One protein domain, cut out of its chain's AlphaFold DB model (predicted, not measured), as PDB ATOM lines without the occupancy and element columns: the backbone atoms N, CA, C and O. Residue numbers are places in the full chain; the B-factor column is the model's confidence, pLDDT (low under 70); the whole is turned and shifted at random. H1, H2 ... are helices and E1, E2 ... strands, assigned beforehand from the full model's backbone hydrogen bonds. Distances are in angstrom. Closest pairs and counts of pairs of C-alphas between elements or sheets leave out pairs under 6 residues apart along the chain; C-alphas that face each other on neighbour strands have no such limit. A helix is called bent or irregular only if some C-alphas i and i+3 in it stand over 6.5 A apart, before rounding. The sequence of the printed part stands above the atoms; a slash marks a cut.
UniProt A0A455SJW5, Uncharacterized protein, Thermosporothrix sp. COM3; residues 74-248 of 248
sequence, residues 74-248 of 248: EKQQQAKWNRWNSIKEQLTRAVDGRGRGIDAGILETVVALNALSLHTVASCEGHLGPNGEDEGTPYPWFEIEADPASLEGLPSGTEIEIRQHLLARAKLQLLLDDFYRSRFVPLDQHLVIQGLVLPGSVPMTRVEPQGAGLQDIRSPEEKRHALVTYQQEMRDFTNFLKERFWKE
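This is residues 74 to 248 of the 248 residues of an uncharacterized protein of Thermosporothrix sp. COM3 (UniProt A0A455SJW5). A small, twisted sheet of four strands has three helices, H2, H4 and H6, over one face, while its other face has no named helix on it; H1 packs on H2 and is not on the sheet. H2 and H6 run the same way side by side, and H4 runs about perpendicular to H6, meeting it near the end of H4 with residues 175 to 179 alone. The printed part has 175 residues, with six named helices and four named strands in the order H1 H2 E1 E2 H3 H4 E3 E4 H5 H6. The sheet's order is E1 - E2 - E4 - E3, all antiparallel, and the class is mixed, helices and strands. The whole is compact, with a radius of gyration of the C-alphas of 16.9 A and spans of 48 by 45 by 39 A.

H1, residues 74 to 92, begins with C-alpha 74 at (203.280, 98.364, 123.032) and is 26.4 A long. H2, residues 104 to 115, is irregular: C-alphas 105 and 108 are 7.4 A apart. E1, residues 119 to 124, and E2, residues 141 to 145, form a hairpin. H3, residues 148 to 151, precedes H4, residues 159 to 180, 30.7 A long. E3, residues 191 to 194, and E4, residues 205 to 209, form another hairpin. H5, residues 212 to 217, leads to H6, residues 220 to 247, 40.7 A long, which ends with C-alpha 247 at (195.901, 109.530, 121.812).

In the sheet, N 121 and O 143 of E1 and E2 are 2.9 A apart, N 142 and O 207 of E2 and E4 3.0 A, and N 194 and O 206 of E3 and E4 2.7 A, each within hydrogen-bond range. E2, H3, H4 and E3 form a split strand-helix-strand unit, two strands running the same way with E4 between them, and its crossover is right-handed. H2, H4 and H6 are on the same face, making two layers, helices over a sheet, at heights over the sheet of 9.3, 8.3 and 9.1 A. H2 touches H6, closest at the C-alphas of Thr 109 and Thr 238, 4.8 A, at a shallow tilt of 32 degrees, only just short of steep. H4 and H6 only just touch, with 3 pairs of C-alphas within 8 A, the closest Phe 179 and Phe 240, 6.8 A, and are about perpendicular at 80 degrees. H1 touches H2, closest at the C-alphas of Lys 88 and Val 111, 5.7 A, at a steep tilt of 48 degrees, opposite ways. H3 only just touches H4, with 3 pairs of C-alphas within 8 A, the closest Leu 151 and Glu 161, 6.2 A. H5 is close to H6 but not clearly touching, with the C-alphas of Gln 215 and Lys 223 closest, 5.8 A. H1 and H4 are apart. Every O i to N i+4 pair is within hydrogen-bond range in H1, H4 and H6; H2 has 6 of 8, H5 has 0 of 2 but 2 of 3 O i to N i+3 pairs, and H3 is too short for an i+4 pair.

The C-alphas farthest apart are those of Lys 75 and Ser 219, 52.7 A. The printed part has no cut and ends at the chain's last residue. The links H1 to H2 and E1 to E2 are long. The mean pLDDT of the printed part is 93.5, and residue 248 alone is under 70.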
ATOM      1  N   GLU A  74     203.179  99.175 124.249       75.06
ATOM      2  CA  GLU A  74     203.280  98.364 123.032       75.06
ATOM      3  C   GLU A  74     202.093  97.409 122.829       75.06
ATOM      4  O   GLU A  74     201.541  97.334 121.736       75.06
ATOM      5  N   LYS A  75     201.631  96.710 123.878       78.56
ATOM      6  CA  LYS A  75     200.456  95.820 123.792       78.56
ATOM      7  C   LYS A  75     199.157  96.602 123.608       78.56
ATOM      8  O   LYS A  75     198.273  96.126 122.902       78.56
ATOM      9  N   GLN A  76     199.025  97.777 124.230       80.12
ATOM     10  CA  GLN A  76     197.862  98.642 123.997       80.12
ATOM     11  C   GLN A  76     197.860  99.192 122.568       80.12
ATOM     12  O   GLN A  76     196.838  99.124 121.889       80.12
ATOM     13  N   GLN A  77     199.010  99.676 122.096       86.62
ATOM     14  CA  GLN A  77     199.168 100.195 120.745       86.62
ATOM     15  C   GLN A  77     198.886  99.111 119.702       86.62
ATOM     16  O   GLN A  77     198.152  99.356 118.746       86.62
ATOM     17  N   GLN A  78     199.379  97.890 119.923       89.56
ATOM     18  CA  GLN A  78     199.078  96.749 119.064       89.56
ATOM     19  C   GLN A  78     197.583  96.404 119.075       89.56
ATOM     20  O   GLN A  78     197.013  96.132 118.023       89.56
ATOM     21  N   ALA A  79     196.921  96.441 120.235       90.62
ATOM     22  CA  ALA A  79     195.483  96.198 120.320       90.62
ATOM     23  C   ALA A  79     194.671  97.260 119.558       90.62
ATOM     24  O   ALA A  79     193.748  96.905 118.822       90.62
ATOM     25  N   LYS A  80     195.038  98.545 119.670       93.19
ATOM     26  CA  LYS A  80     194.430  99.625 118.877       93.19
ATOM     27  C   LYS A  80     194.657  99.430 117.382       93.19
ATOM     28  O   LYS A  80     193.717  99.573 116.607       93.19
ATOM     29  N   TRP A  81     195.876  99.069 116.988       94.75
ATOM     30  CA  TRP A  81     196.226  98.800 115.594       94.75
ATOM     31  C   TRP A  81     195.412  97.634 115.023       94.75
ATOM     32  O   TRP A  81     194.822  97.755 113.951       94.75
ATOM     33  N   ASN A  82     195.290  96.540 115.780       94.69
ATOM     34  CA  ASN A  82     194.466  95.393 115.401       94.69
ATOM     35  C   ASN A  82     192.989  95.789 115.258       94.69
ATOM     36  O   ASN A  82     192.354  95.422 114.272       94.69
ATOM     37  N   ARG A  83     192.450  96.569 116.208       94.94
ATOM     38  CA  ARG A  83     191.069  97.072 116.146       94.94
ATOM     39  C   ARG A  83     190.846  97.933 114.904       94.94
ATOM     40  O   ARG A  83     189.891  97.693 114.174       94.94
ATOM     41  N   TRP A  84     191.725  98.901 114.659       96.94
ATOM     42  CA  TRP A  84     191.647  99.791 113.501       96.94
ATOM     43  C   TRP A  84     191.618  99.006 112.189       96.94
ATOM     44  O   TRP A  84     190.729  99.208 111.364       96.94
ATOM     45  N   ASN A  85     192.553  98.070 112.010       96.94
ATOM     46  CA  ASN A  85     192.640  97.295 110.775       96.94
ATOM     47  C   ASN A  85     191.482  96.325 110.595       96.94
ATOM     48  O   ASN A  85     190.984  96.206 109.483       96.94
ATOM     49  N   SER A  86     191.016  95.690 111.671       97.38
ATOM     50  CA  SER A  86     189.838  94.824 111.610       97.38
ATOM     51  C   SER A  86     188.600  95.600 111.153       97.38
ATOM     52  O   SER A  86     187.882  95.127 110.275       97.38
ATOM     53  N   ILE A  87     188.380  96.804 111.692       97.12
ATOM     54  CA  ILE A  87     187.268  97.679 111.288       97.12
ATOM     55  C   ILE A  87     187.439  98.122 109.831       97.12
ATOM     56  O   ILE A  87     186.497  98.044 109.045       97.12
ATOM     57  N   LYS A  88     188.644  98.552 109.442       97.75
ATOM     58  CA  LYS A  88     188.934  98.988 108.071       97.75
ATOM     59  C   LYS A  88     188.714  97.881 107.046       97.75
ATOM     60  O   LYS A  88     188.108  98.131 106.008       97.75
ATOM     61  N   GLU A  89     189.180  96.671 107.332       96.81
ATOM     62  CA  GLU A  89     188.994  95.505 106.469       96.81
ATOM     63  C   GLU A  89     187.509  95.152 106.322       96.81
ATOM     64  O   GLU A  89     187.043  94.927 105.205       96.81
ATOM     65  N   GLN A  90     186.758  95.166 107.429       96.38
ATOM     66  CA  GLN A  90     185.315  94.932 107.413       96.38
ATOM     67  C   GLN A  90     184.585  95.971 106.552       96.38
ATOM     68  O   GLN A  90     183.814  95.599 105.670       96.38
ATOM     69  N   LEU A  91     184.852  97.261 106.769       96.62
ATOM     70  CA  LEU A  91     184.168  98.353 106.068       96.62
ATOM     71  C   LEU A  91     184.566  98.463 104.593       96.62
ATOM     72  O   LEU A  91     183.736  98.811 103.765       96.62
ATOM     73  N   THR A  92     185.798  98.096 104.235       95.25
ATOM     74  CA  THR A  92     186.242  98.057 102.829       95.25
ATOM     75  C   THR A  92     185.499  96.984 102.026       95.25
ATOM     76  O   THR A  92     185.334  97.114 100.816       95.25
ATOM     77  N   ARG A  93     185.053  95.909 102.687       94.75
ATOM     78  CA  ARG A  93     184.246  94.841 102.076       94.75
ATOM     79  C   ARG A  93     182.742  95.094 102.167       94.75
ATOM     80  O   ARG A  93     181.979  94.336 101.572       94.75
ATOM     81  N   ALA A  94     182.317  96.096 102.934       93.06
ATOM     82  CA  ALA A  94     180.910  96.422 103.077       93.06
ATOM     83  C   ALA A  94     180.376  96.983 101.757       93.06
ATOM     84  O   ALA A  94     181.023  97.812 101.117       93.06
ATOM     85  N   VAL A  95     179.192  96.522 101.366       92.44
ATOM     86  CA  VAL A  95     178.456  97.023 100.208       92.44
ATOM     87  C   VAL A  95     177.021  97.324 100.614       92.44
ATOM     88  O   VAL A  95     176.467  96.659 101.490       92.44
ATOM     89  N   ASP A  96     176.425  98.329  99.985       87.88
ATOM     90  CA  ASP A  96     175.017  98.665 100.157       87.88
ATOM     91  C   ASP A  96     174.095  97.648  99.452       87.88
ATOM     92  O   ASP A  96     174.533  96.706  98.783       87.88
ATOM     93  N   GLY A  97     172.778  97.859  99.550       86.50
ATOM     94  CA  GLY A  97     171.780  97.021  98.872       86.50
ATOM     95  C   GLY A  97     171.851  97.042  97.336       86.50
ATOM     96  O   GLY A  97     171.147  96.273  96.685       86.50
ATOM     97  N   ARG A  98     172.684  97.908  96.745       88.31
ATOM     98  CA  ARG A  98     172.955  98.003  95.303       88.31
ATOM     99  C   ARG A  98     174.329  97.434  94.931       88.31
ATOM    100  O   ARG A  98     174.716  97.519  93.766       88.31
ATOM    101  N   GLY A  99     175.061  96.857  95.886       90.75
ATOM    102  CA  GLY A  99     176.400  96.311  95.681       90.75
ATOM    103  C   GLY A  99     177.507  97.368  95.599       90.75
ATOM    104  O   GLY A  99     178.610  97.042  95.163       90.75
ATOM    105  N   ARG A 100     177.240  98.623  95.985       89.19
ATOM    106  CA  ARG A 100     178.238  99.702  96.004       89.19
ATOM    107  C   ARG A 100     178.949  99.743  97.349       89.19
ATOM    108  O   ARG A 100     178.304  99.698  98.392       89.19
ATOM    109  N   GLY A 101     180.276  99.817  97.317       94.25
ATOM    110  CA  GLY A 101     181.085 100.002  98.519       94.25
ATOM    111  C   GLY A 101     181.015 101.428  99.065       94.25
ATOM    112  O   GLY A 101     180.446 102.318  98.440       94.25
ATOM    113  N   ILE A 102     181.632 101.637 100.227       96.31
ATOM    114  CA  ILE A 102     181.809 102.973 100.808       96.31
ATOM    115  C   ILE A 102     182.797 103.774  99.953       96.31
ATOM    116  O   ILE A 102     183.863 103.266  99.594       96.31
ATOM    117  N   ASP A 103     182.465 105.034  99.676       96.12
ATOM    118  CA  ASP A 103     183.315 105.914  98.882       96.12
ATOM    119  C   ASP A 103     184.698 106.120  99.526       96.12
ATOM    120  O   ASP A 103     184.837 106.314 100.742       96.12
ATOM    121  N   ALA A 104     185.747 106.107  98.703       95.69
ATOM    122  CA  ALA A 104     187.127 106.144  99.184       95.69
ATOM    123  C   ALA A 104     187.453 107.424  99.974       95.69
ATOM    124  O   ALA A 104     188.239 107.367 100.924       95.69
ATOM    125  N   GLY A 105     186.848 108.562  99.617       96.00
ATOM    126  CA  GLY A 105     187.071 109.851 100.265       96.00
ATOM    127  C   GLY A 105     186.443 109.983 101.652       96.00
ATOM    128  O   GLY A 105     186.882 110.842 102.415       96.00
ATOM    129  N   ILE A 106     185.480 109.123 102.017       97.81
ATOM    130  CA  ILE A 106     184.843 109.127 103.347       97.81
ATOM    131  C   ILE A 106     185.115 107.858 104.169       97.81
ATOM    132  O   ILE A 106     184.913 107.864 105.384       97.81
ATOM    133  N   LEU A 107     185.643 106.790 103.560       98.06
ATOM    134  CA  LEU A 107     185.910 105.510 104.229       98.06
ATOM    135  C   LEU A 107     186.697 105.655 105.543       98.06
ATOM    136  O   LEU A 107     186.325 105.067 106.555       98.06
ATOM    137  N   GLU A 108     187.771 106.446 105.565       98.19
ATOM    138  CA  GLU A 108     188.571 106.642 106.786       98.19
ATOM    139  C   GLU A 108     187.782 107.353 107.900       98.19
ATOM    140  O   GLU A 108     188.011 107.064 109.076       98.19
ATOM    141  N   THR A 109     186.824 108.224 107.561       98.62
ATOM    142  CA  THR A 109     185.893 108.828 108.530       98.62
ATOM    143  C   THR A 109     185.034 107.753 109.173       98.62
ATOM    144  O   THR A 109     184.952 107.677 110.399       98.62
ATOM    145  N   VAL A 110     184.449 106.876 108.353       98.44
ATOM    146  CA  VAL A 110     183.613 105.763 108.818       98.44
ATOM    147  C   VAL A 110     184.422 104.820 109.717       98.44
ATOM    148  O   VAL A 110     183.962 104.435 110.795       98.44
ATOM    149  N   VAL A 111     185.666 104.503 109.338       98.50
ATOM    150  CA  VAL A 111     186.584 103.699 110.162       98.50
ATOM    151  C   VAL A 111     186.854 104.372 111.506       98.50
ATOM    152  O   VAL A 111     186.737 103.719 112.543       98.50
ATOM    153  N   ALA A 112     187.178 105.668 111.510       98.44
ATOM    154  CA  ALA A 112     187.486 106.403 112.733       98.44
ATOM    155  C   ALA A 112     186.283 106.476 113.688       98.44
ATOM    156  O   ALA A 112     186.445 106.252 114.889       98.44
ATOM    157  N   LEU A 113     185.077 106.711 113.163       98.44
ATOM    158  CA  LEU A 113     183.837 106.711 113.945       98.44
ATOM    159  C   LEU A 113     183.603 105.353 114.625       98.44
ATOM    160  O   LEU A 113     183.467 105.292 115.849       98.44
ATOM    161  N   ASN A 114     183.666 104.245 113.879       97.88
ATOM    162  CA  ASN A 114     183.482 102.902 114.450       97.88
ATOM    163  C   ASN A 114     184.609 102.525 115.431       97.88
ATOM    164  O   ASN A 114     184.370 101.889 116.465       97.88
ATOM    165  N   ALA A 115     185.846 102.952 115.162       96.88
ATOM    166  CA  ALA A 115     186.976 102.775 116.074       96.88
ATOM    167  C   ALA A 115     186.774 103.532 117.398       96.88
ATOM    168  O   ALA A 115     187.194 103.055 118.454       96.88
ATOM    169  N   LEU A 116     186.051 104.650 117.364       96.12
ATOM    170  CA  LEU A 116     185.599 105.395 118.534       96.12
ATOM    171  C   LEU A 116     184.255 104.896 119.081       96.12
ATOM    172  O   LEU A 116     183.692 105.554 119.947       96.12
ATOM    173  N   SER A 117     183.740 103.737 118.654       95.25
ATOM    174  CA  SER A 117     182.433 103.199 119.075       95.25
ATOM    175  C   SER A 117     181.271 104.164 118.795       95.25
ATOM    176  O   SER A 117     180.448 104.422 119.674       95.25
ATOM    177  N   LEU A 118     181.254 104.741 117.594       96.81
ATOM    178  CA  LEU A 118     180.097 105.379 116.975       96.81
ATOM    179  C   LEU A 118     179.730 104.548 115.747       96.81
ATOM    180  O   LEU A 118     180.482 104.519 114.772       96.81
ATOM    181  N   HIS A 119     178.622 103.820 115.841       96.69
ATOM    182  CA  HIS A 119     178.207 102.891 114.802       96.69
ATOM    183  C   HIS A 119     177.624 103.653 113.615       96.69
ATOM    184  O   HIS A 119     176.623 104.349 113.751       96.69
ATOM    185  N   THR A 120     178.269 103.532 112.459       97.12
ATOM    186  CA  THR A 120     177.816 104.159 111.213       97.12
ATOM    187  C   THR A 120     176.903 103.219 110.441       97.12
ATOM    188  O   THR A 120     177.277 102.064 110.226       97.12
ATOM    189  N   VAL A 121     175.782 103.733 109.946       95.25
ATOM    190  CA  VAL A 121     174.804 102.945 109.174       95.25
ATOM    191  C   VAL A 121     174.778 103.308 107.690       95.25
ATOM    192  O   VAL A 121     174.471 102.458 106.859       95.25
ATOM    193  N   ALA A 122     175.160 104.537 107.339       94.94
ATOM    194  CA  ALA A 122     175.258 104.997 105.958       94.94
ATOM    195  C   ALA A 122     176.226 106.183 105.832       94.94
ATOM    196  O   ALA A 122     176.497 106.891 106.805       94.94
ATOM    197  N   SER A 123     176.756 106.402 104.630       96.56
ATOM    198  CA  SER A 123     177.624 107.543 104.320       96.56
ATOM    199  C   SER A 123     177.716 107.796 102.819       96.56
ATOM    200  O   SER A 123     177.565 106.860 102.036       96.56
ATOM    201  N   CYS A 124     178.063 109.023 102.438       95.75
ATOM    202  CA  CYS A 124     178.433 109.400 101.073       95.75
ATOM    203  C   CYS A 124     179.509 110.491 101.117       95.75
ATOM    204  O   CYS A 124     179.447 111.377 101.971       95.75
ATOM    205  N   GLU A 125     180.485 110.461 100.208       95.88
ATOM    206  CA  GLU A 125     181.490 111.538 100.098       95.88
ATOM    207  C   GLU A 125     180.973 112.792  99.369       95.88
ATOM    208  O   GLU A 125     181.602 113.854  99.417       95.88
ATOM    209  N   GLY A 126     179.816 112.663  98.725       94.88
ATOM    210  CA  GLY A 126     179.164 113.684  97.927       94.88
ATOM    211  C   GLY A 126     179.748 113.816  96.523       94.88
ATOM    212  O   GLY A 126     180.962 113.934  96.353       94.88
ATOM    213  N   HIS A 127     178.873 113.849  95.517       92.88
ATOM    214  CA  HIS A 127     179.267 113.848  94.109       92.88
ATOM    215  C   HIS A 127     178.460 114.848  93.287       92.88
ATOM    216  O   HIS A 127     177.299 115.150  93.567       92.88
ATOM    217  N   LEU A 128     179.106 115.358  92.245       92.31
ATOM    218  CA  LEU A 128     178.501 116.164  91.194       92.31
ATOM    219  C   LEU A 128     178.870 115.531  89.856       92.31
ATOM    220  O   LEU A 128     180.011 115.103  89.668       92.31
ATOM    221  N   GLY A 129     177.924 115.534  88.925       87.88
ATOM    222  CA  GLY A 129     178.166 115.163  87.543       87.88
ATOM    223  C   GLY A 129     179.092 116.161  86.827       87.88
ATOM    224  O   GLY A 129     179.413 117.240  87.346       87.88
ATOM    225  N   PRO A 130     179.539 115.832  85.603       83.44
ATOM    226  CA  PRO A 130     180.522 116.625  84.863       83.44
ATOM    227  C   PRO A 130     180.081 118.079  84.628       83.44
ATOM    228  O   PRO A 130     180.912 118.993  84.637       83.44
ATOM    229  N   ASN A 131     178.779 118.329  84.490       82.69
ATOM    230  CA  ASN A 131     178.218 119.659  84.257       82.69
ATOM    231  C   ASN A 131     177.762 120.357  85.553       82.69
ATOM    232  O   ASN A 131     177.318 121.503  85.492       82.69
ATOM    233  N   GLY A 132     177.982 119.744  86.722       78.00
ATOM    234  CA  GLY A 132     177.574 120.263  88.030       78.00
ATOM    235  C   GLY A 132     176.117 119.955  88.383       78.00
ATOM    236  O   GLY A 132     175.555 120.591  89.274       78.00
ATOM    237  N   GLU A 133     175.510 119.005  87.675       83.50
ATOM    238  CA  GLU A 133     174.279 118.331  88.064       83.50
ATOM    239  C   GLU A 133     174.504 117.446  89.293       83.50
ATOM    240  O   GLU A 133     175.608 116.953  89.526       83.50
ATOM    241  N   ASP A 134     173.461 117.235  90.089       82.44
ATOM    242  CA  ASP A 134     173.574 116.409  91.288       82.44
ATOM    243  C   ASP A 134     173.649 114.928  90.899       82.44
ATOM    244  O   ASP A 134     172.759 114.396  90.232       82.44
ATOM    245  N   GLU A 135     174.710 114.250  91.336       80.81
ATOM    246  CA  GLU A 135     174.853 112.801  91.214       80.81
ATOM    247  C   GLU A 135     174.761 112.194  92.618       80.81
ATOM    248  O   GLU A 135     175.753 111.903  93.271       80.81
ATOM    249  N   GLY A 136     173.538 112.069  93.134       82.44
ATOM    250  CA  GLY A 136     173.319 111.801  94.557       82.44
ATOM    251  C   GLY A 136     173.294 113.100  95.358       82.44
ATOM    252  O   GLY A 136     172.660 114.065  94.941       82.44
ATOM    253  N   THR A 137     173.925 113.127  96.532       90.44
ATOM    254  CA  THR A 137     173.997 114.341  97.360       90.44
ATOM    255  C   THR A 137     175.245 115.153  97.008       90.44
ATOM    256  O   THR A 137     176.343 114.607  97.105       90.44
ATOM    257  N   PRO A 138     175.148 116.455  96.686       94.88
ATOM    258  CA  PRO A 138     176.298 117.292  96.322       94.88
ATOM    259  C   PRO A 138     177.110 117.778  97.542       94.88
ATOM    260  O   PRO A 138     177.589 118.914  97.585       94.88
ATOM    261  N   TYR A 139     177.231 116.940  98.573       96.81
ATOM    262  CA  TYR A 139     177.942 117.199  99.827       96.81
ATOM    263  C   TYR A 139     178.209 115.879 100.575       96.81
ATOM    264  O   TYR A 139     177.423 114.936 100.440       96.81
ATOM    265  N   PRO A 140     179.292 115.797 101.369       98.06
ATOM    266  CA  PRO A 140     179.577 114.635 102.195       98.06
ATOM    267  C   PRO A 140     178.625 114.554 103.388       98.06
ATOM    268  O   PRO A 140     178.282 115.570 103.996       98.06
ATOM    269  N   TRP A 141     178.257 113.338 103.773       98.19
ATOM    270  CA  TRP A 141     177.467 113.086 104.973       98.19
ATOM    271  C   TRP A 141     177.698 111.676 105.513       98.19
ATOM    272  O   TRP A 141     178.134 110.770 104.799       98.19
ATOM    273  N   PHE A 142     177.372 111.481 106.786       98.06
ATOM    274  CA  PHE A 142     177.272 110.154 107.385       98.06
ATOM    275  C   PHE A 142     176.117 110.090 108.375       98.06
ATOM    276  O   PHE A 142     175.693 111.102 108.931       98.06
ATOM    277  N   GLU A 143     175.624 108.885 108.613       97.94
ATOM    278  CA  GLU A 143     174.580 108.598 109.587       97.94
ATOM    279  C   GLU A 143     175.106 107.624 110.630       97.94
ATOM    280  O   GLU A 143     175.802 106.653 110.310       97.94
ATOM    281  N   ILE A 144     174.773 107.902 111.889       97.38
ATOM    282  CA  ILE A 144     175.049 107.007 113.004       97.38
ATOM    283  C   ILE A 144     173.766 106.576 113.694       97.38
ATOM    284  O   ILE A 144     172.784 107.315 113.772       97.38
ATOM    285  N   GLU A 145     173.843 105.399 114.291       95.12
ATOM    286  CA  GLU A 145     172.824 104.862 115.173       95.12
ATOM    287  C   GLU A 145     173.462 104.331 116.462       95.12
ATOM    288  O   GLU A 145     174.678 104.412 116.673       95.12
ATOM    289  N   ALA A 146     172.624 103.828 117.366       94.38
ATOM    290  CA  ALA A 146     173.101 103.046 118.490       94.38
ATOM    291  C   ALA A 146     173.884 101.819 117.997       94.38
ATOM    292  O   ALA A 146     173.634 101.288 116.917       94.38
ATOM    293  N   ASP A 147     174.825 101.351 118.814       93.38
ATOM    294  CA  ASP A 147     175.518 100.094 118.543       93.38
ATOM    295  C   ASP A 147     174.487  98.948 118.533       93.38
ATOM    296  O   ASP A 147     173.751  98.819 119.519       93.38
ATOM    297  N   PRO A 148     174.421  98.101 117.490       91.81
ATOM    298  CA  PRO A 148     173.490  96.978 117.436       91.81
ATOM    299  C   PRO A 148     173.574  96.068 118.667       91.81
ATOM    300  O   PRO A 148     172.551  95.585 119.146       91.81
ATOM    301  N   ALA A 149     174.768  95.898 119.248       91.31
ATOM    302  CA  ALA A 149     174.947  95.120 120.472       91.31
ATOM    303  C   ALA A 149     174.272  95.768 121.695       91.31
ATOM    304  O   ALA A 149     173.878  95.076 122.629       91.31
ATOM    305  N   SER A 150     174.113  97.097 121.702       90.62
ATOM    306  CA  SER A 150     173.369  97.816 122.749       90.62
ATOM    307  C   SER A 150     171.849  97.731 122.581       90.62
ATOM    308  O   SER A 150     171.120  98.022 123.530       90.62
ATOM    309  N   LEU A 151     171.384  97.331 121.392       90.50
ATOM    310  CA  LEU A 151     169.970  97.152 121.067       90.50
ATOM    311  C   LEU A 151     169.505  95.697 121.198       90.50
ATOM    312  O   LEU A 151     168.304  95.433 121.193       90.50
ATOM    313  N   GLU A 152     170.431  94.744 121.316       92.19
ATOM    314  CA  GLU A 152     170.115  93.318 121.339       92.19
ATOM    315  C   GLU A 152     169.134  92.970 122.474       92.19
ATOM    316  O   GLU A 152     169.372  93.234 123.654       92.19
ATOM    317  N   GLY A 153     167.996  92.374 122.103       89.06
ATOM    318  CA  GLY A 153     166.936  91.994 123.039       89.06
ATOM    319  C   GLY A 153     166.050  93.147 123.522       89.06
ATOM    320  O   GLY A 153     165.123  92.899 124.297       89.06
ATOM    321  N   LEU A 154     166.285  94.384 123.071       87.62
ATOM    322  CA  LEU A 154     165.389  95.498 123.352       87.62
ATOM    323  C   LEU A 154     164.179  95.485 122.404       87.62
ATOM    324  O   LEU A 154     164.316  95.218 121.210       87.62
ATOM    325  N   PRO A 155     162.975  95.797 122.908       83.50
ATOM    326  CA  PRO A 155     161.822  96.045 122.056       83.50
ATOM    327  C   PRO A 155     162.019  97.335 121.245       83.50
ATOM    328  O   PRO A 155     162.384  98.374 121.804       83.50
ATOM    329  N   SER A 156     161.733  97.271 119.943       83.19
ATOM    330  CA  SER A 156     161.819  98.432 119.053       83.19
ATOM    331  C   SER A 156     160.701  99.452 119.319       83.19
ATOM    332  O   SER A 156     159.620  99.109 119.802       83.19
ATOM    333  N   GLY A 157     160.970 100.719 119.023       79.81
ATOM    334  CA  GLY A 157     160.141 101.884 119.291       79.81
ATOM    335  C   GLY A 157     160.092 102.308 120.761       79.81
ATOM    336  O   GLY A 157     159.300 103.190 121.095       79.81
ATOM    337  N   THR A 158     160.886 101.700 121.652       86.31
ATOM    338  CA  THR A 158     160.785 101.953 123.100       86.31
ATOM    339  C   THR A 158     161.740 103.026 123.599       86.31
ATOM    340  O   THR A 158     162.797 103.271 123.028       86.31
ATOM    341  N   GLU A 159     161.402 103.643 124.732       88.50
ATOM    342  CA  GLU A 159     162.255 104.653 125.374       88.50
ATOM    343  C   GLU A 159     163.679 104.146 125.660       88.50
ATOM    344  O   GLU A 159     164.627 104.931 125.636       88.50
ATOM    345  N   ILE A 160     163.848 102.841 125.909       88.12
ATOM    346  CA  ILE A 160     165.154 102.236 126.202       88.12
ATOM    347  C   ILE A 160     166.024 102.173 124.940       88.12
ATOM    348  O   ILE A 160     167.196 102.539 125.008       88.12
ATOM    349  N   GLU A 161     165.465 101.764 123.799       89.88
ATOM    350  CA  GLU A 161     166.153 101.797 122.498       89.88
ATOM    351  C   GLU A 161     166.485 103.246 122.111       89.88
ATOM    352  O   GLU A 161     167.645 103.575 121.859       89.88
ATOM    353  N   ILE A 162     165.500 104.150 122.179       91.94
ATOM    354  CA  ILE A 162     165.669 105.584 121.890       91.94
ATOM    355  C   ILE A 162     166.788 106.200 122.728       91.94
ATOM    356  O   ILE A 162     167.594 106.987 122.224       91.94
ATOM    357  N   ARG A 163     166.898 105.807 124.002       92.56
ATOM    358  CA  ARG A 163     167.991 106.243 124.870       92.56
ATOM    359  C   ARG A 163     169.362 105.844 124.319       92.56
ATOM    360  O   ARG A 163     170.281 106.651 124.430       92.56
ATOM    361  N   GLN A 164     169.523 104.663 123.720       94.19
ATOM    362  CA  GLN A 164     170.806 104.256 123.133       94.19
ATOM    363  C   GLN A 164     171.179 105.127 121.927       94.19
ATOM    364  O   GLN A 164     172.319 105.588 121.834       94.19
ATOM    365  N   HIS A 165     170.215 105.447 121.055       94.56
ATOM    366  CA  HIS A 165     170.459 106.355 119.926       94.56
ATOM    367  C   HIS A 165     170.825 107.767 120.410       94.56
ATOM    368  O   HIS A 165     171.757 108.382 119.892       94.56
ATOM    369  N   LEU A 166     170.159 108.265 121.459       95.19
ATOM    370  CA  LEU A 166     170.492 109.554 122.072       95.19
ATOM    371  C   LEU A 166     171.885 109.561 122.717       95.19
ATOM    372  O   LEU A 166     172.577 110.574 122.638       95.19
ATOM    373  N   LEU A 167     172.329 108.453 123.319       95.75
ATOM    374  CA  LEU A 167     173.686 108.334 123.866       95.75
ATOM    375  C   LEU A 167     174.751 108.383 122.760       95.75
ATOM    376  O   LEU A 167     175.756 109.080 122.916       95.75
ATOM    377  N   ALA A 168     174.518 107.702 121.634       95.19
ATOM    378  CA  ALA A 168     175.399 107.777 120.468       95.19
ATOM    379  C   ALA A 168     175.454 109.208 119.899       95.19
ATOM    380  O   ALA A 168     176.541 109.755 119.692       95.19
ATOM    381  N   ARG A 169     174.291 109.861 119.750       96.94
ATOM    382  CA  ARG A 169     174.187 111.261 119.311       96.94
ATOM    383  C   ARG A 169     174.910 112.225 120.253       96.94
ATOM    384  O   ARG A 169     175.658 113.077 119.786       96.94
ATOM    385  N   ALA A 170     174.734 112.079 121.564       96.56
ATOM    386  CA  ALA A 170     175.393 112.929 122.557       96.56
ATOM    387  C   ALA A 170     176.921 112.789 122.503       96.56
ATOM    388  O   ALA A 170     177.644 113.779 122.586       96.56
ATOM    389  N   LYS A 171     177.428 111.568 122.307       97.06
ATOM    390  CA  LYS A 171     178.863 111.330 122.127       97.06
ATOM    391  C   LYS A 171     179.402 111.994 120.859       97.06
ATOM    392  O   LYS A 171     180.472 112.594 120.905       97.06
ATOM    393  N   LEU A 172     178.666 111.915 119.751       97.56
ATOM    394  CA  LEU A 172     179.024 112.608 118.513       97.56
ATOM    395  C   LEU A 172     179.019 114.132 118.686       97.56
ATOM    396  O   LEU A 172     179.940 114.796 118.221       97.56
ATOM    397  N   GLN A 173     178.036 114.676 119.405       97.31
ATOM    398  CA  GLN A 173     177.980 116.103 119.717       97.31
ATOM    399  C   GLN A 173     179.221 116.559 120.489       97.31
ATOM    400  O   GLN A 173     179.832 117.547 120.109       97.31
ATOM    401  N   LEU A 174     179.660 115.803 121.502       97.50
ATOM    402  CA  LEU A 174     180.888 116.127 122.241       97.50
ATOM    403  C   LEU A 174     182.136 116.128 121.343       97.50
ATOM    404  O   LEU A 174     183.034 116.942 121.546       97.50
ATOM    405  N   LEU A 175     182.200 115.237 120.348       97.38
ATOM    406  CA  LEU A 175     183.300 115.224 119.379       97.38
ATOM    407  C   LEU A 175     183.264 116.443 118.454       97.38
ATOM    408  O   LEU A 175     184.321 117.005 118.183       97.38
ATOM    409  N   LEU A 176     182.084 116.856 117.987       98.00
ATOM    410  CA  LEU A 176     181.932 118.065 117.172       98.00
ATOM    411  C   LEU A 176     182.240 119.331 117.982       98.00
ATOM    412  O   LEU A 176     182.971 120.191 117.500       98.00
ATOM    413  N   ASP A 177     181.774 119.415 119.229       97.44
ATOM    414  CA  ASP A 177     182.086 120.527 120.135       97.44
ATOM    415  C   ASP A 177     183.602 120.652 120.348       97.44
ATOM    416  O   ASP A 177     184.161 121.746 120.267       97.44
ATOM    417  N   ASP A 178     184.293 119.532 120.583       96.94
ATOM    418  CA  ASP A 178     185.751 119.516 120.728       96.94
ATOM    419  C   ASP A 178     186.479 119.846 119.421       96.94
ATOM    420  O   ASP A 178     187.487 120.554 119.455       96.94
ATOM    421  N   PHE A 179     185.970 119.370 118.281       97.50
ATOM    422  CA  PHE A 179     186.518 119.691 116.966       97.50
ATOM    423  C   PHE A 179     186.452 121.199 116.698       97.50
ATOM    424  O   PHE A 179     187.457 121.792 116.308       97.50
ATOM    425  N   TYR A 180     185.318 121.840 116.992       97.81
ATOM    426  CA  TYR A 180     185.104 123.265 116.736       97.81
ATOM    427  C   TYR A 180     185.606 124.205 117.840       97.81
ATOM    428  O   TYR A 180     185.714 125.406 117.598       97.81
ATOM    429  N   ARG A 181     185.981 123.695 119.022       95.69
ATOM    430  CA  ARG A 181     186.340 124.489 120.219       95.69
ATOM    431  C   ARG A 181     187.311 125.648 119.963       95.69
ATOM    432  O   ARG A 181     187.175 126.698 120.585       95.69
ATOM    433  N   SER A 182     188.283 125.449 119.075       90.25
ATOM    434  CA  SER A 182     189.299 126.452 118.725       90.25
ATOM    435  C   SER A 182     189.462 126.632 117.211       90.25
ATOM    436  O   SER A 182     190.505 127.109 116.763       90.25
ATOM    437  N   ARG A 183     188.464 126.228 116.413       93.44
ATOM    438  CA  ARG A 183     188.459 126.400 114.951       93.44
ATOM    439  C   ARG A 183     187.567 127.581 114.584       93.44
ATOM    440  O   ARG A 183     186.487 127.745 115.139       93.44
ATOM    441  N   PHE A 184     188.013 128.382 113.623       92.75
ATOM    442  CA  PHE A 184     187.180 129.405 113.002       92.75
ATOM    443  C   PHE A 184     186.922 129.004 111.556       92.75
ATOM    444  O   PHE A 184     187.821 129.073 110.719       92.75
ATOM    445  N   VAL A 185     185.701 128.555 111.288       95.00
ATOM    446  CA  VAL A 185     185.240 128.136 109.964       95.00
ATOM    447  C   VAL A 185     183.897 128.820 109.687       95.00
ATOM    448  O   VAL A 185     183.166 129.141 110.625       95.00
ATOM    449  N   PRO A 186     183.567 129.139 108.426       96.25
ATOM    450  CA  PRO A 186     182.256 129.682 108.094       96.25
ATOM    451  C   PRO A 186     181.139 128.710 108.482       96.25
ATOM    452  O   PRO A 186     181.281 127.505 108.279       96.25
ATOM    453  N   LEU A 187     180.003 129.239 108.954       95.62
ATOM    454  CA  LEU A 187     178.837 128.429 109.340       95.62
ATOM    455  C   LEU A 187     178.428 127.453 108.239       95.62
ATOM    456  O   LEU A 187     178.176 126.294 108.519       95.62
ATOM    457  N   ASP A 188     178.455 127.902 106.986       97.38
ATOM    458  CA  ASP A 188     178.164 127.091 105.801       97.38
ATOM    459  C   ASP A 188     178.911 125.743 105.771       97.38
ATOM    460  O   ASP A 188     178.361 124.728 105.351       97.38
ATOM    461  N   GLN A 189     180.149 125.732 106.268       97.25
ATOM    462  CA  GLN A 189     181.043 124.577 106.256       97.25
ATOM    463  C   GLN A 189     180.906 123.712 107.511       97.25
ATOM    464  O   GLN A 189     181.320 122.558 107.482       97.25
ATOM    465  N   HIS A 190     180.342 124.240 108.603       98.00
ATOM    466  CA  HIS A 190     180.252 123.519 109.870       98.00
ATOM    467  C   HIS A 190     179.483 122.209 109.708       98.00
ATOM    468  O   HIS A 190     178.354 122.198 109.228       98.00
ATOM    469  N   LEU A 191     180.068 121.110 110.171       98.50
ATOM    470  CA  LEU A 191     179.388 119.833 110.285       98.50
ATOM    471  C   LEU A 191     178.371 119.915 111.426       98.50
ATOM    472  O   LEU A 191     178.732 120.115 112.588       98.50
ATOM    473  N   VAL A 192     177.093 119.758 111.093       97.94
ATOM    474  CA  VAL A 192     175.978 119.850 112.038       97.94
ATOM    475  C   VAL A 192     175.223 118.535 112.108       97.94
ATOM    476  O   VAL A 192     175.175 117.774 111.144       97.94
ATOM    477  N   ILE A 193     174.612 118.272 113.263       97.94
ATOM    478  CA  ILE A 193     173.789 117.082 113.451       97.94
ATOM    479  C   ILE A 193     172.339 117.387 113.064       97.94
ATOM    480  O   ILE A 193     171.644 118.137 113.751       97.94
ATOM    481  N   GLN A 194     171.865 116.731 112.014       95.06
ATOM    482  CA  GLN A 194     170.486 116.740 111.545       95.06
ATOM    483  C   GLN A 194     169.697 115.530 112.062       95.06
ATOM    484  O   GLN A 194     170.236 114.586 112.657       95.06
ATOM    485  N   GLY A 195     168.386 115.575 111.841       90.00
ATOM    486  CA  GLY A 195     167.458 114.515 112.217       90.00
ATOM    487  C   GLY A 195     167.027 114.540 113.678       90.00
ATOM    488  O   GLY A 195     167.613 115.217 114.528       90.00
ATOM    489  N   LEU A 196     165.950 113.802 113.941       88.69
ATOM    490  CA  LEU A 196     165.331 113.669 115.251       88.69
ATOM    491  C   LEU A 196     165.423 112.214 115.713       88.69
ATOM    492  O   LEU A 196     165.332 111.278 114.922       88.69
ATOM    493  N   VAL A 197     165.574 112.040 117.022       90.25
ATOM    494  CA  VAL A 197     165.558 110.737 117.685       90.25
ATOM    495  C   VAL A 197     164.380 110.760 118.653       90.25
ATOM    496  O   VAL A 197     164.475 111.330 119.740       90.25
ATOM    497  N   LEU A 198     163.244 110.222 118.206       86.50
ATOM    498  CA  LEU A 198     161.964 110.272 118.914       86.50
ATOM    499  C   LEU A 198     161.341 108.873 119.006       86.50
ATOM    500  O   LEU A 198     161.447 108.109 118.044       86.50
ATOM    501  N   PRO A 199     160.643 108.545 120.109       82.38
ATOM    502  CA  PRO A 199     159.872 107.309 120.206       82.38
ATOM    503  C   PRO A 199     158.890 107.143 119.042       82.38
ATOM    504  O   PRO A 199     158.195 108.086 118.661       82.38
ATOM    505  N   GLY A 200     158.836 105.935 118.475       80.06
ATOM    506  CA  GLY A 200     157.948 105.594 117.357       80.06
ATOM    507  C   GLY A 200     158.370 106.124 115.980       80.06
ATOM    508  O   GLY A 200     157.630 105.931 115.019       80.06
ATOM    509  N   SER A 201     159.531 106.775 115.858       83.00
ATOM    510  CA  SER A 201     160.127 107.176 114.575       83.00
ATOM    511  C   SER A 201     161.425 106.414 114.327       83.00
ATOM    512  O   SER A 201     162.103 106.034 115.280       83.00
ATOM    513  N   VAL A 202     161.797 106.226 113.056       85.25
ATOM    514  CA  VAL A 202     163.134 105.718 112.718       85.25
ATOM    515  C   VAL A 202     164.161 106.736 113.230       85.25
ATOM    516  O   VAL A 202     164.070 107.913 112.864       85.25
ATOM    517  N   PRO A 203     165.084 106.340 114.118       88.81
ATOM    518  CA  PRO A 203     166.033 107.267 114.710       88.81
ATOM    519  C   PRO A 203     167.001 107.760 113.639       88.81
ATOM    520  O   PRO A 203     167.649 106.964 112.973       88.81
ATOM    521  N   MET A 204     167.136 109.079 113.501       89.62
ATOM    522  CA  MET A 204     168.037 109.665 112.512       89.62
ATOM    523  C   MET A 204     169.036 110.598 113.191       89.62
ATOM    524  O   MET A 204     168.670 111.627 113.764       89.62
ATOM    525  N   THR A 205     170.317 110.240 113.117       96.88
ATOM    526  CA  THR A 205     171.434 111.116 113.488       96.88
ATOM    527  C   THR A 205     172.374 111.219 112.300       96.88
ATOM    528  O   THR A 205     173.287 110.414 112.133       96.88
ATOM    529  N   ARG A 206     172.111 112.223 111.465       97.44
ATOM    530  CA  ARG A 206     172.876 112.518 110.256       97.44
ATOM    531  C   ARG A 206     173.821 113.678 110.516       97.44
ATOM    532  O   ARG A 206     173.420 114.645 111.153       97.44
ATOM    533  N   VAL A 207     175.049 113.596 110.026       98.62
ATOM    534  CA  VAL A 207     175.996 114.711 110.020       98.62
ATOM    535  C   VAL A 207     176.309 115.102 108.599       98.62
ATOM    536  O   VAL A 207     176.687 114.264 107.785       98.62
ATOM    537  N   GLU A 208     176.181 116.393 108.340       98.38
ATOM    538  CA  GLU A 208     176.449 117.021 107.055       98.38
ATOM    539  C   GLU A 208     176.827 118.497 107.269       98.38
ATOM    540  O   GLU A 208     176.582 119.037 108.354       98.38
ATOM    541  N   PRO A 209     177.438 119.164 106.276       98.38
ATOM    542  CA  PRO A 209     177.676 120.602 106.327       98.38
ATOM    543  C   PRO A 209     176.374 121.384 106.528       98.38
ATOM    544  O   PRO A 209     175.352 121.060 105.927       98.38
ATOM    545  N   GLN A 210     176.396 122.458 107.314       97.62
ATOM    546  CA  GLN A 210     175.208 123.276 107.573       97.62
ATOM    547  C   GLN A 210     174.627 123.867 106.283       97.62
ATOM    548  O   GLN A 210     173.411 123.981 106.143       97.62
ATOM    549  N   GLY A 211     175.491 124.218 105.331       96.88
ATOM    550  CA  GLY A 211     175.102 124.700 104.014       96.88
ATOM    551  C   GLY A 211     174.738 123.597 103.017       96.88
ATOM    552  O   GLY A 211     174.630 123.891 101.828       96.88
ATOM    553  N   ALA A 212     174.594 122.334 103.433       95.56
ATOM    554  CA  ALA A 212     174.264 121.217 102.541       95.56
ATOM    555  C   ALA A 212     173.001 121.499 101.710       95.56
ATOM    556  O   ALA A 212     173.045 121.452 100.482       95.56
ATOM    557  N   GLY A 213     171.911 121.910 102.366       92.88
ATOM    558  CA  GLY A 213     170.651 122.264 101.698       92.88
ATOM    559  C   GLY A 213     170.718 123.528 100.832       92.88
ATOM    560  O   GLY A 213     169.830 123.760 100.019       92.88
ATOM    561  N   LEU A 214     171.770 124.346 100.963       95.44
ATOM    562  CA  LEU A 214     171.973 125.515 100.103       95.44
ATOM    563  C   LEU A 214     172.569 125.140  98.741       95.44
ATOM    564  O   LEU A 214     172.590 125.987  97.850       95.44
ATOM    565  N   GLN A 215     173.029 123.896  98.548       94.19
ATOM    566  CA  GLN A 215     173.495 123.449  97.234       94.19
ATOM    567  C   GLN A 215     172.402 123.588  96.170       94.19
ATOM    568  O   GLN A 215     172.706 124.036  95.071       94.19
ATOM    569  N   ASP A 216     171.137 123.327  96.496       92.12
ATOM    570  CA  ASP A 216     170.021 123.348  95.535       92.12
ATOM    571  C   ASP A 216     169.800 124.709  94.857       92.12
ATOM    572  O   ASP A 216     169.250 124.774  93.759       92.12
ATOM    573  N   ILE A 217     170.246 125.799  95.489       94.88
ATOM    574  CA  ILE A 217     170.100 127.168  94.972       94.88
ATOM    575  C   ILE A 217     171.402 127.752  94.407       94.88
ATOM    576  O   ILE A 217     171.403 128.885  93.928       94.88
ATOM    577  N   ARG A 218     172.510 127.009  94.471       95.19
ATOM    578  CA  ARG A 218     173.817 127.443  93.966       95.19
ATOM    579  C   ARG A 218     173.957 127.173  92.476       95.19
ATOM    580  O   ARG A 218     173.461 126.176  91.949       95.19
ATOM    581  N   SER A 219     174.707 128.037  91.802       95.38
ATOM    582  CA  SER A 219     175.166 127.777  90.440       95.38
ATOM    583  C   SER A 219     176.078 126.537  90.386       95.38
ATOM    584  O   SER A 219     176.689 126.168  91.392       95.38
ATOM    585  N   PRO A 220     176.252 125.899  89.213       94.62
ATOM    586  CA  PRO A 220     177.159 124.757  89.068       94.62
ATOM    587  C   PRO A 220     178.611 125.030  89.490       94.62
ATOM    588  O   PRO A 220     179.328 124.112  89.883       94.62
ATOM    589  N   GLU A 221     179.090 126.270  89.379       94.25
ATOM    590  CA  GLU A 221     180.434 126.653  89.827       94.25
ATOM    591  C   GLU A 221     180.506 126.737  91.356       94.25
ATOM    592  O   GLU A 221     181.376 126.118  91.972       94.25
ATOM    593  N   GLU A 222     179.535 127.409  91.978       95.75
ATOM    594  CA  GLU A 222     179.412 127.497  93.437       95.75
ATOM    595  C   GLU A 222     179.211 126.118  94.073       95.75
ATOM    596  O   GLU A 222     179.812 125.835  95.107       95.75
ATOM    597  N   LYS A 223     178.431 125.231  93.433       95.56
ATOM    598  CA  LYS A 223     178.243 123.846  93.881       95.56
ATOM    599  C   LYS A 223     179.562 123.094  93.969       95.56
ATOM    600  O   LYS A 223     179.848 122.481  94.999       95.56
ATOM    601  N   ARG A 224     180.373 123.164  92.907       95.19
ATOM    602  CA  ARG A 224     181.692 122.518  92.853       95.19
ATOM    603  C   ARG A 224     182.631 123.092  93.904       95.19
ATOM    604  O   ARG A 224     183.302 122.326  94.590       95.19
ATOM    605  N   HIS A 225     182.657 124.416  94.051       96.12
ATOM    606  CA  HIS A 225     183.485 125.064  95.061       96.12
ATOM    607  C   HIS A 225     183.095 124.611  96.473       96.12
ATOM    608  O   HIS A 225     183.943 124.127  97.220       96.12
ATOM    609  N   ALA A 226     181.805 124.678  96.805       96.94
ATOM    610  CA  ALA A 226     181.309 124.267  98.109       96.94
ATOM    611  C   ALA A 226     181.529 122.775  98.384       96.94
ATOM    612  O   ALA A 226     181.942 122.432  99.487       96.94
ATOM    613  N   LEU A 227     181.332 121.889  97.398       97.12
ATOM    614  CA  LEU A 227     181.589 120.455  97.566       97.12
ATOM    615  C   LEU A 227     183.047 120.196  97.967       97.12
ATOM    616  O   LEU A 227     183.295 119.460  98.921       97.12
ATOM    617  N   VAL A 228     184.009 120.835  97.292       97.19
ATOM    618  CA  VAL A 228     185.437 120.706  97.631       97.19
ATOM    619  C   VAL A 228     185.698 121.157  99.065       97.19
ATOM    620  O   VAL A 228     186.404 120.473  99.812       97.19
ATOM    621  N   THR A 229     185.110 122.283  99.467       97.88
ATOM    622  CA  THR A 229     185.240 122.818 100.823       97.88
ATOM    623  C   THR A 229     184.624 121.889 101.868       97.88
ATOM    624  O   THR A 229     185.259 121.592 102.877       97.88
ATOM    625  N   TYR A 230     183.430 121.361 101.617       98.38
ATOM    626  CA  TYR A 230     182.754 120.432 102.517       98.38
ATOM    627  C   TYR A 230     183.512 119.114 102.668       98.38
ATOM    628  O   TYR A 230     183.667 118.604 103.777       98.38
ATOM    629  N   GLN A 231     184.030 118.568 101.567       98.25
ATOM    630  CA  GLN A 231     184.880 117.381 101.607       98.25
ATOM    631  C   GLN A 231     186.174 117.648 102.378       98.25
ATOM    632  O   GLN A 231     186.660 116.758 103.074       98.25
ATOM    633  N   GLN A 232     186.735 118.857 102.285       98.19
ATOM    634  CA  GLN A 232     187.901 119.225 103.081       98.19
ATOM    635  C   GLN A 232     187.578 119.277 104.574       98.19
ATOM    636  O   GLN A 232     188.324 118.699 105.359       98.19
ATOM    637  N   GLU A 233     186.463 119.888 104.969       98.44
ATOM    638  CA  GLU A 233     186.063 119.929 106.379       98.44
ATOM    639  C   GLU A 233     185.779 118.519 106.928       98.44
ATOM    640  O   GLU A 233     186.196 118.189 108.039       98.44
ATOM    641  N   MET A 234     185.168 117.638 106.125       98.69
ATOM    642  CA  MET A 234     184.999 116.225 106.484       98.69
ATOM    643  C   MET A 234     186.354 115.531 106.698       98.69
ATOM    644  O   MET A 234     186.510 114.824 107.689       98.69
ATOM    645  N   ARG A 235     187.349 115.764 105.824       98.56
ATOM    646  CA  ARG A 235     188.718 115.226 105.979       98.56
ATOM    647  C   ARG A 235     189.419 115.757 107.228       98.56
ATOM    648  O   ARG A 235     190.119 115.008 107.912       98.56
ATOM    649  N   ASP A 236     189.241 117.035 107.539       98.44
ATOM    650  CA  ASP A 236     189.783 117.640 108.753       98.44
ATOM    651  C   ASP A 236     189.168 116.997 110.002       98.44
ATOM    652  O   ASP A 236     189.889 116.652 110.944       98.44
ATOM    653  N   PHE A 237     187.856 116.747 109.977       98.62
ATOM    654  CA  PHE A 237     187.174 116.005 111.029       98.62
ATOM    655  C   PHE A 237     187.680 114.556 111.124       98.62
ATOM    656  O   PHE A 237     187.958 114.079 112.225       98.62
ATOM    657  N   THR A 238     187.918 113.867 110.000       98.69
ATOM    658  CA  THR A 238     188.550 112.534 109.981       98.69
ATOM    659  C   THR A 238     189.881 112.530 110.726       98.69
ATOM    660  O   THR A 238     190.141 111.643 111.543       98.69
ATOM    661  N   ASN A 239     190.738 113.518 110.459       98.44
ATOM    662  CA  ASN A 239     192.047 113.628 111.095       98.44
ATOM    663  C   ASN A 239     191.915 113.858 112.602       98.44
ATOM    664  O   ASN A 239     192.587 113.180 113.381       98.44
ATOM    665  N   PHE A 240     190.989 114.724 113.018       98.12
ATOM    666  CA  PHE A 240     190.662 114.928 114.427       98.12
ATOM    667  C   PHE A 240     190.227 113.623 115.123       98.12
ATOM    668  O   PHE A 240     190.754 113.280 116.185       98.12
ATOM    669  N   LEU A 241     189.324 112.849 114.511       98.31
ATOM    670  CA  LEU A 241     188.868 111.567 115.061       98.31
ATOM    671  C   LEU A 241     190.016 110.554 115.179       98.31
ATOM    672  O   LEU A 241     190.143 109.862 116.193       98.31
ATOM    673  N   LYS A 242     190.886 110.488 114.165       97.88
ATOM    674  CA  LYS A 242     192.076 109.628 114.167       97.88
ATOM    675  C   LYS A 242     193.021 109.998 115.297       97.88
ATOM    676  O   LYS A 242     193.439 109.125 116.053       97.88
ATOM    677  N   GLU A 243     193.342 111.280 115.437       96.69
ATOM    678  CA  GLU A 243     194.180 111.757 116.533       96.69
ATOM    679  C   GLU A 243     193.605 111.370 117.891       96.69
ATOM    680  O   GLU A 243     194.352 110.916 118.757       96.69
ATOM    681  N   ARG A 244     192.288 111.503 118.069       95.12
ATOM    682  CA  ARG A 244     191.618 111.119 119.308       95.12
ATOM    683  C   ARG A 244     191.766 109.629 119.599       95.12
ATOM    684  O   ARG A 244     192.222 109.265 120.677       95.12
ATOM    685  N   PHE A 245     191.487 108.777 118.614       94.94
ATOM    686  CA  PHE A 245     191.628 107.328 118.758       94.94
ATOM    687  C   PHE A 245     193.064 106.905 119.109       94.94
ATOM    688  O   PHE A 245     193.280 106.030 119.952       94.94
ATOM    689  N   TRP A 246     194.074 107.524 118.493       92.50
ATOM    690  CA  TRP A 246     195.471 107.171 118.759       92.50
ATOM    691  C   TRP A 246     195.991 107.735 120.087       92.50
ATOM    692  O   TRP A 246     196.781 107.048 120.737       92.50
ATOM    693  N   LYS A 247     195.513 108.907 120.532       87.12
ATOM    694  CA  LYS A 247     195.901 109.530 121.812       87.12
ATOM    695  C   LYS A 247     195.259 108.883 123.050       87.12
ATOM    696  O   LYS A 247     195.922 108.860 124.080       87.12
ATOM    697  N   GLU A 248     194.018 108.385 122.963       62.12
ATOM    698  CA  GLU A 248     193.246 107.815 124.101       62.12
ATOM    699  C   GLU A 248     193.669 106.404 124.525       62.12
ATOM    700  O   GLU A 248     194.374 106.232 125.537       62.12
TER     701      GLU A 248